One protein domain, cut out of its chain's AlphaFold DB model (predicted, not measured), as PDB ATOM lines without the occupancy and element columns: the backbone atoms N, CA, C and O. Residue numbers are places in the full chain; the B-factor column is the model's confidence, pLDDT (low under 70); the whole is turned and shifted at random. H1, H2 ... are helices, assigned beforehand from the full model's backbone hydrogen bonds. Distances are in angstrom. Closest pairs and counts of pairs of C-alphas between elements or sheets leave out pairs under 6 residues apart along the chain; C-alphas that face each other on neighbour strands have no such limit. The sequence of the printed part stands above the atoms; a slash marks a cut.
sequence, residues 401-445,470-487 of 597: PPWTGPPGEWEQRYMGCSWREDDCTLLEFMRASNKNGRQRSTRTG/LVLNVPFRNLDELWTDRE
ATOM      1  N   PRO A 401     128.108 175.784 143.194       83.62
ATOM      2  CA  PRO A 401     126.886 175.964 143.973       83.62
ATOM      3  C   PRO A 401     127.003 177.260 144.796       83.62
ATOM      4  O   PRO A 401     128.078 177.505 145.353       83.62
ATOM      5  N   PRO A 402     125.950 178.087 144.910       81.62
ATOM      6  CA  PRO A 402     126.068 179.444 145.454       81.62
ATOM      7  C   PRO A 402     126.456 179.505 146.943       81.62
ATOM      8  O   PRO A 402     126.886 180.550 147.409       81.62
ATOM      9  N   TRP A 403     126.388 178.385 147.673       80.56
ATOM     10  CA  TRP A 403     126.867 178.257 149.057       80.56
ATOM     11  C   TRP A 403     128.360 177.902 149.194       80.56
ATOM     12  O   TRP A 403     128.879 177.837 150.306       80.56
ATOM     13  N   THR A 404     129.084 177.645 148.098       78.81
ATOM     14  CA  THR A 404     130.477 177.139 148.140       78.81
ATOM     15  C   THR A 404     131.539 178.245 148.230       78.81
ATOM     16  O   THR A 404     132.542 178.241 147.517       78.81
ATOM     17  N   GLY A 405     131.327 179.189 149.150       78.19
ATOM     18  CA  GLY A 405     132.215 180.330 149.383       78.19
ATOM     19  C   GLY A 405     131.966 181.504 148.420       78.19
ATOM     20  O   GLY A 405     130.875 181.621 147.865       78.19
ATOM     21  N   PRO A 406     132.943 182.413 148.236       85.50
ATOM     22  CA  PRO A 406     132.724 183.657 147.502       85.50
ATOM     23  C   PRO A 406     132.438 183.434 146.000       85.50
ATOM     24  O   PRO A 406     132.978 182.488 145.407       85.50
ATOM     25  N   PRO A 407     131.660 184.337 145.358       86.69
ATOM     26  CA  PRO A 407     131.314 184.235 143.940       86.69
ATOM     27  C   PRO A 407     132.556 184.119 143.046       86.69
ATOM     28  O   PRO A 407     133.570 184.781 143.287       86.69
ATOM     29  N   GLY A 408     132.479 183.295 142.001       87.81
ATOM     30  CA  GLY A 408     133.549 183.145 141.015       87.81
ATOM     31  C   GLY A 408     133.736 184.362 140.096       87.81
ATOM     32  O   GLY A 408     132.997 185.344 140.136       87.81
ATOM     33  N   GLU A 409     134.756 184.301 139.240       90.56
ATOM     34  CA  GLU A 409     135.162 185.398 138.345       90.56
ATOM     35  C   GLU A 409     134.071 185.798 137.324       90.56
ATOM     36  O   GLU A 409     134.031 186.941 136.864       90.56
ATOM     37  N   TRP A 410     133.181 184.870 136.954       92.50
ATOM     38  CA  TRP A 410     132.067 185.137 136.036       92.50
ATOM     39  C   TRP A 410     130.853 185.692 136.772       92.50
ATOM     40  O   TRP A 410     130.228 186.638 136.299       92.50
ATOM     41  N   GLU A 411     130.587 185.150 137.952       93.19
ATOM     42  CA  GLU A 411     129.536 185.531 138.880       93.19
ATOM     43  C   GLU A 411     129.750 186.978 139.357       93.19
ATOM     44  O   GLU A 411     128.857 187.807 139.207       93.19
ATOM     45  N   GLN A 412     130.969 187.344 139.777       93.50
ATOM     46  CA  GLN A 412     131.338 188.729 140.117       93.50
ATOM     47  C   GLN A 412     131.132 189.699 138.939       93.50
ATOM     48  O   GLN A 412     130.572 190.784 139.109       93.50
ATOM     49  N   ARG A 413     131.550 189.311 137.723       93.75
ATOM     50  CA  ARG A 413     131.370 190.125 136.503       93.75
ATOM     51  C   ARG A 413     129.907 190.292 136.102       93.75
ATOM     52  O   ARG A 413     129.565 191.301 135.492       93.75
ATOM     53  N   TYR A 414     129.074 189.306 136.410       94.69
ATOM     54  CA  TYR A 414     127.639 189.315 136.161       94.69
ATOM     55  C   TYR A 414     126.884 190.151 137.201       94.69
ATOM     56  O   TYR A 414     126.050 190.979 136.834       94.69
ATOM     57  N   MET A 415     127.208 190.006 138.487       93.19
ATOM     58  CA  MET A 415     126.669 190.835 139.572       93.19
ATOM     59  C   MET A 415     127.008 192.316 139.335       93.19
ATOM     60  O   MET A 415     126.110 193.149 139.276       93.19
ATOM     61  N   GLY A 416     128.275 192.631 139.040       92.38
ATOM     62  CA  GLY A 416     128.737 193.978 138.673       92.38
ATOM     63  C   GLY A 416     128.394 194.446 137.248       92.38
ATOM     64  O   GLY A 416     128.994 195.408 136.763       92.38
ATOM     65  N   CYS A 417     127.485 193.774 136.533       92.31
ATOM     66  CA  CYS A 417     127.126 194.125 135.159       92.31
ATOM     67  C   CYS A 417     126.060 195.233 135.098       92.31
ATOM     68  O   CYS A 417     124.902 195.017 135.460       92.31
ATOM     69  N   SER A 418     126.429 196.390 134.541       89.06
ATOM     70  CA  SER A 418     125.531 197.536 134.336       89.06
ATOM     71  C   SER A 418     124.712 197.506 133.040       89.06
ATOM     72  O   SER A 418     123.778 198.287 132.908       89.06
ATOM     73  N   TRP A 419     125.048 196.646 132.070       90.31
ATOM     74  CA  TRP A 419     124.394 196.618 130.748       90.31
ATOM     75  C   TRP A 419     123.289 195.565 130.610       90.31
ATOM     76  O   TRP A 419     122.662 195.494 129.554       90.31
ATOM     77  N   ARG A 420     123.078 194.720 131.627       89.75
ATOM     78  CA  ARG A 420     122.064 193.658 131.594       89.75
ATOM     79  C   ARG A 420     120.732 194.107 132.194       89.75
ATOM     80  O   ARG A 420     120.704 194.754 133.244       89.75
ATOM     81  N   GLU A 421     119.658 193.674 131.548       88.06
ATOM     82  CA  GLU A 421     118.305 193.670 132.103       88.06
ATOM     83  C   GLU A 421     118.199 192.711 133.304       88.06
ATOM     84  O   GLU A 421     119.096 191.896 133.555       88.06
ATOM     85  N   ASP A 422     117.121 192.847 134.077       86.56
ATOM     86  CA  ASP A 422     116.892 192.069 135.302       86.56
ATOM     87  C   ASP A 422     116.493 190.610 135.039       86.56
ATOM     88  O   ASP A 422     116.690 189.774 135.910       86.56
ATOM     89  N   ASP A 423     115.997 190.290 133.842       87.88
ATOM     90  CA  ASP A 423     115.674 188.931 133.383       87.88
ATOM     91  C   ASP A 423     116.888 188.168 132.819       87.88
ATOM     92  O   ASP A 423     116.826 186.962 132.590       87.88
ATOM     93  N   CYS A 424     118.013 188.851 132.591       90.12
ATOM     94  CA  CYS A 424     119.174 188.264 131.939       90.12
ATOM     95  C   CYS A 424     119.931 187.333 132.894       90.12
ATOM     96  O   CYS A 424     120.526 187.780 133.880       90.12
ATOM     97  N   THR A 425     119.967 186.043 132.564       93.94
ATOM     98  CA  THR A 425     120.654 184.987 133.329       93.94
ATOM     99  C   THR A 425     122.185 185.065 133.222       93.94
ATOM    100  O   THR A 425     122.737 185.667 132.291       93.94
ATOM    101  N   LEU A 426     122.914 184.400 134.131       94.12
ATOM    102  CA  LEU A 426     124.377 184.276 134.029       94.12
ATOM    103  C   LEU A 426     124.799 183.588 132.719       94.12
ATOM    104  O   LEU A 426     125.774 184.007 132.090       94.12
ATOM    105  N   LEU A 427     124.065 182.562 132.277       93.19
ATOM    106  CA  LEU A 427     124.343 181.844 131.030       93.19
ATOM    107  C   LEU A 427     124.222 182.760 129.800       93.19
ATOM    108  O   LEU A 427     125.087 182.747 128.921       93.19
ATOM    109  N   GLU A 428     123.198 183.610 129.744       92.00
ATOM    110  CA  GLU A 428     123.035 184.594 128.667       92.00
ATOM    111  C   GLU A 428     124.071 185.709 128.738       92.00
ATOM    112  O   GLU A 428     124.656 186.064 127.711       92.00
ATOM    113  N   PHE A 429     124.390 186.201 129.937       92.88
ATOM    114  CA  PHE A 429     125.507 187.117 130.135       92.88
ATOM    115  C   PHE A 429     126.823 186.507 129.636       92.88
ATOM    116  O   PHE A 429     127.591 187.181 128.948       92.88
ATOM    117  N   MET A 430     127.090 185.224 129.889       92.00
ATOM    118  CA  MET A 430     128.267 184.536 129.350       92.00
ATOM    119  C   MET A 430     128.244 184.427 127.821       92.00
ATOM    120  O   MET A 430     129.298 184.570 127.194       92.00
ATOM    121  N   ARG A 431     127.074 184.239 127.199       90.44
ATOM    122  CA  ARG A 431     126.934 184.243 125.733       90.44
ATOM    123  C   ARG A 431     127.146 185.646 125.133       90.44
ATOM    124  O   ARG A 431     127.828 185.786 124.114       90.44
ATOM    125  N   ALA A 432     126.616 186.686 125.778       88.56
ATOM    126  CA  ALA A 432     126.617 188.070 125.295       88.56
ATOM    127  C   ALA A 432     127.862 188.899 125.687       88.56
ATOM    128  O   ALA A 432     128.165 189.889 125.024       88.56
ATOM    129  N   SER A 433     128.620 188.516 126.716       89.31
ATOM    130  CA  SER A 433     129.838 189.208 127.182       89.31
ATOM    131  C   SER A 433     131.100 188.832 126.394       89.31
ATOM    132  O   SER A 433     131.141 187.832 125.677       89.31
ATOM    133  N   ASN A 434     132.186 189.592 126.549       87.69
ATOM    134  CA  ASN A 434     133.556 189.155 126.242       87.69
ATOM    135  C   ASN A 434     134.248 188.550 127.490       87.69
ATOM    136  O   ASN A 434     133.637 188.452 128.551       87.69
ATOM    137  N   LYS A 435     135.532 188.160 127.387       84.25
ATOM    138  CA  LYS A 435     136.315 187.625 128.528       84.25
ATOM    139  C   LYS A 435     136.374 188.559 129.751       84.25
ATOM    140  O   LYS A 435     136.642 188.088 130.844       84.25
ATOM    141  N   ASN A 436     136.101 189.851 129.577       86.88
ATOM    142  CA  ASN A 436     136.223 190.881 130.607       86.88
ATOM    143  C   ASN A 436     134.837 191.372 131.083       86.88
ATOM    144  O   ASN A 436     134.737 192.474 131.613       86.88
ATOM    145  N   GLY A 437     133.758 190.622 130.819       85.88
ATOM    146  CA  GLY A 437     132.383 190.976 131.212       85.88
ATOM    147  C   GLY A 437     131.726 192.107 130.404       85.88
ATOM    148  O   GLY A 437     130.542 192.383 130.582       85.88
ATOM    149  N   ARG A 438     132.446 192.756 129.478       87.88
ATOM    150  CA  ARG A 438     131.887 193.830 128.639       87.88
ATOM    151  C   ARG A 438     130.963 193.248 127.573       87.88
ATOM    152  O   ARG A 438     131.299 192.223 126.975       87.88
ATOM    153  N   GLN A 439     129.847 193.919 127.300       87.00
ATOM    154  CA  GLN A 439     128.889 193.509 126.274       87.00
ATOM    155  C   GLN A 439     129.567 193.371 124.900       87.00
ATOM    156  O   GLN A 439     130.392 194.193 124.492       87.00
ATOM    157  N   ARG A 440     129.212 192.324 124.158       80.50
ATOM    158  CA  ARG A 440     129.469 192.228 122.720       80.50
ATOM    159  C   ARG A 440     128.336 192.935 121.981       80.50
ATOM    160  O   ARG A 440     127.182 192.827 122.376       80.50
ATOM    161  N   SER A 441     128.639 193.524 120.828       60.78
ATOM    162  CA  SER A 441     127.684 194.121 119.876       60.78
ATOM    163  C   SER A 441     126.735 193.105 119.200       60.78
ATOM    164  O   SER A 441     126.384 193.259 118.034       60.78
ATOM    165  N   THR A 442     126.408 191.997 119.874       53.97
ATOM    166  CA  THR A 442     125.778 190.801 119.299       53.97
ATOM    167  C   THR A 442     124.804 190.130 120.275       53.97
ATOM    168  O   THR A 442     124.925 188.931 120.513       53.97
ATOM    169  N   ARG A 443     123.830 190.873 120.822       42.88
ATOM    170  CA  ARG A 443     122.551 190.254 121.244       42.88
ATOM    171  C   ARG A 443     121.660 189.959 120.022       42.88
ATOM    172  O   ARG A 443     120.860 189.040 120.050       42.88
ATOM    173  N   THR A 444     121.893 190.673 118.915       38.00
ATOM    174  CA  THR A 444     121.131 190.635 117.651       38.00
ATOM    175  C   THR A 444     122.030 190.372 116.426       38.00
ATOM    176  O   THR A 444     122.038 191.116 115.452       38.00
ATOM    177  N   GLY A 445     122.861 189.323 116.467       39.38
ATOM    178  CA  GLY A 445     123.509 188.770 115.259       39.38
ATOM    179  C   GLY A 445     124.648 189.574 114.596       39.38
ATOM    180  O   GLY A 445     125.190 189.110 113.597       39.38
ATOM    181  N   LEU A 470     120.503 176.869 139.245       84.56
ATOM    182  CA  LEU A 470     120.003 178.193 139.640       84.56
ATOM    183  C   LEU A 470     120.997 179.289 139.225       84.56
ATOM    184  O   LEU A 470     120.655 180.162 138.432       84.56
ATOM    185  N   VAL A 471     122.266 179.160 139.635       90.06
ATOM    186  CA  VAL A 471     123.349 180.110 139.305       90.06
ATOM    187  C   VAL A 471     123.536 180.337 137.800       90.06
ATOM    188  O   VAL A 471     124.028 181.391 137.413       90.06
ATOM    189  N   LEU A 472     123.162 179.393 136.929       90.56
ATOM    190  CA  LEU A 472     123.264 179.574 135.476       90.56
ATOM    191  C   LEU A 472     121.991 180.074 134.797       90.56
ATOM    192  O   LEU A 472     122.098 180.880 133.872       90.56
ATOM    193  N   ASN A 473     120.832 179.535 135.174       87.94
ATOM    194  CA  ASN A 473     119.592 179.622 134.394       87.94
ATOM    195  C   ASN A 473     118.551 180.556 135.023       87.94
ATOM    196  O   ASN A 473     117.483 180.727 134.444       87.94
ATOM    197  N   VAL A 474     118.852 181.145 136.182       87.56
ATOM    198  CA  VAL A 474     117.954 182.044 136.911       87.56
ATOM    199  C   VAL A 474     118.616 183.425 137.065       87.56
ATOM    200  O   VAL A 474     119.844 183.487 137.208       87.56
ATOM    201  N   PRO A 475     117.878 184.546 136.947       90.56
ATOM    202  CA  PRO A 475     118.461 185.884 137.006       90.56
ATOM    203  C   PRO A 475     118.622 186.369 138.451       90.56
ATOM    204  O   PRO A 475     117.685 186.313 139.235       90.56
ATOM    205  N   PHE A 476     119.785 186.919 138.796       90.25
ATOM    206  CA  PHE A 476     120.040 187.461 140.138       90.25
ATOM    207  C   PHE A 476     120.921 188.711 140.087       90.25
ATOM    208  O   PHE A 476     121.756 188.860 139.192       90.25
ATOM    209  N   ARG A 477     120.779 189.630 141.040       89.38
ATOM    210  CA  ARG A 477     121.717 190.735 141.314       89.38
ATOM    211  C   ARG A 477     122.713 190.346 142.417       89.38
ATOM    212  O   ARG A 477     123.874 190.747 142.324       89.38
ATOM    213  N   ASN A 478     122.322 189.474 143.350       87.75
ATOM    214  CA  ASN A 478     123.183 188.840 144.359       87.75
ATOM    215  C   ASN A 478     122.874 187.332 144.519       87.75
ATOM    216  O   ASN A 478     121.739 186.924 144.314       87.75
ATOM    217  N   LEU A 479     123.853 186.495 144.895       85.62
ATOM    218  CA  LEU A 479     123.652 185.038 145.055       85.62
ATOM    219  C   LEU A 479     122.601 184.686 146.120       85.62
ATOM    220  O   LEU A 479     121.958 183.644 146.012       85.62
ATOM    221  N   ASP A 480     122.409 185.557 147.112       82.88
ATOM    222  CA  ASP A 480     121.393 185.398 148.158       82.88
ATOM    223  C   ASP A 480     119.954 185.470 147.601       82.88
ATOM    224  O   ASP A 480     119.026 184.928 148.200       82.88
ATOM    225  N   GLU A 481     119.750 186.096 146.435       80.38
ATOM    226  CA  GLU A 481     118.425 186.256 145.816       80.38
ATOM    227  C   GLU A 481     117.866 184.939 145.266       80.38
ATOM    228  O   GLU A 481     116.654 184.733 145.342       80.38
ATOM    229  N   LEU A 482     118.745 184.016 144.847       74.94
ATOM    230  CA  LEU A 482     118.416 182.660 144.370       74.94
ATOM    231  C   LEU A 482     117.716 181.786 145.430       74.94
ATOM    232  O   LEU A 482     117.226 180.699 145.126       74.94
ATOM    233  N   TRP A 483     117.707 182.249 146.681       65.06
ATOM    234  CA  TRP A 483     117.067 181.612 147.832       65.06
ATOM    235  C   TRP A 483     115.855 182.382 148.343       65.06
ATOM    236  O   TRP A 483     115.195 181.939 149.282       65.06
ATOM    237  N   THR A 484     115.553 183.541 147.754       53.31
ATOM    238  CA  THR A 484     114.398 184.325 148.176       53.31
ATOM    239  C   THR A 484     113.106 183.656 147.736       53.31
ATOM    240  O   THR A 484     112.983 183.087 146.649       53.31
ATOM    241  N   ASP A 485     112.109 183.784 148.604       47.84
ATOM    242  CA  ASP A 485     110.805 183.131 148.518       47.84
ATOM    243  C   ASP A 485     110.114 183.313 147.151       47.84
ATOM    244  O   ASP A 485     109.343 182.465 146.718       47.84
ATOM    245  N   ARG A 486     110.437 184.398 146.435       44.56
ATOM    246  CA  ARG A 486     109.940 184.755 145.098       44.56
ATOM    247  C   ARG A 486     110.232 183.706 144.018       44.56
ATOM    248  O   ARG A 486     109.400 183.511 143.137       44.56
ATOM    249  N   GLU A 487     111.385 183.046 144.053       44.34
ATOM    250  CA  GLU A 487     111.792 182.127 142.975       44.34
ATOM    251  C   GLU A 487     111.344 180.692 143.243       44.34
ATOM    252  O   GLU A 487     110.870 180.005 142.334       44.34
TER     253      GLU A 487
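This is residues 401 to 445 and 470 to 487 of the 597 residues of the protein "Hypothetical protein" of Symbiodinium pilosum (UniProt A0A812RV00). This is an elongated, only just so, fold with little regular structure: short helices among loops, with H1 and H3 meeting one end of H2, H4 beyond H3, and Gly 445 and Gly 405 toward opposite ends. The printed part has 63 residues with four named helices, H1 to H4 in order, and no named strand; it is all helix, though under half of its residues are in named elements. It is compact, with a radius of gyration of the C-alphas of 11.7 A and spans of 35 by 23 by 17 A.

H1, residues 409 to 415, begins at C-alpha 409 (135.162, 185.398, 138.345) and is 10.2 A long. H2, residues 426 to 432, is 9.8 A long. H3 is residues 470 to 473. H4, residues 479 to 483, ends at C-alpha 483 (117.067, 181.612, 147.832).

H1 and H2 touch, about perpendicular at 85 degrees; their closest C-alphas, Tyr 414 and Leu 426, are 6.4 A apart. H2 touches H3, closest at the C-alphas of Leu 426 and Leu 472, 5.0 A. H3 and H4 only just touch, with 3 pairs of C-alphas within 8 A, the closest being Leu 470 and Leu 482, 6.7 A. H1 and H3 are only just apart, at 8.2 A. Every O i to N i+4 pair is within hydrogen-bond range in H2, 2 of 3 in H1 and 0 of 1 in H4, where 2 of 2 O i to N i+3 pairs are; H3 is too short for an i+4 pair.

The C-alphas farthest apart, Gly 405 and Gly 445, are 36.2 A apart. Residues 446 to 469 are not printed; C-alphas 445 and 470 are 26.8 A apart across the cut. Of the links printed whole, none is long. The model's pLDDT is under 70 at residues 441 to 445 and 483 to 487.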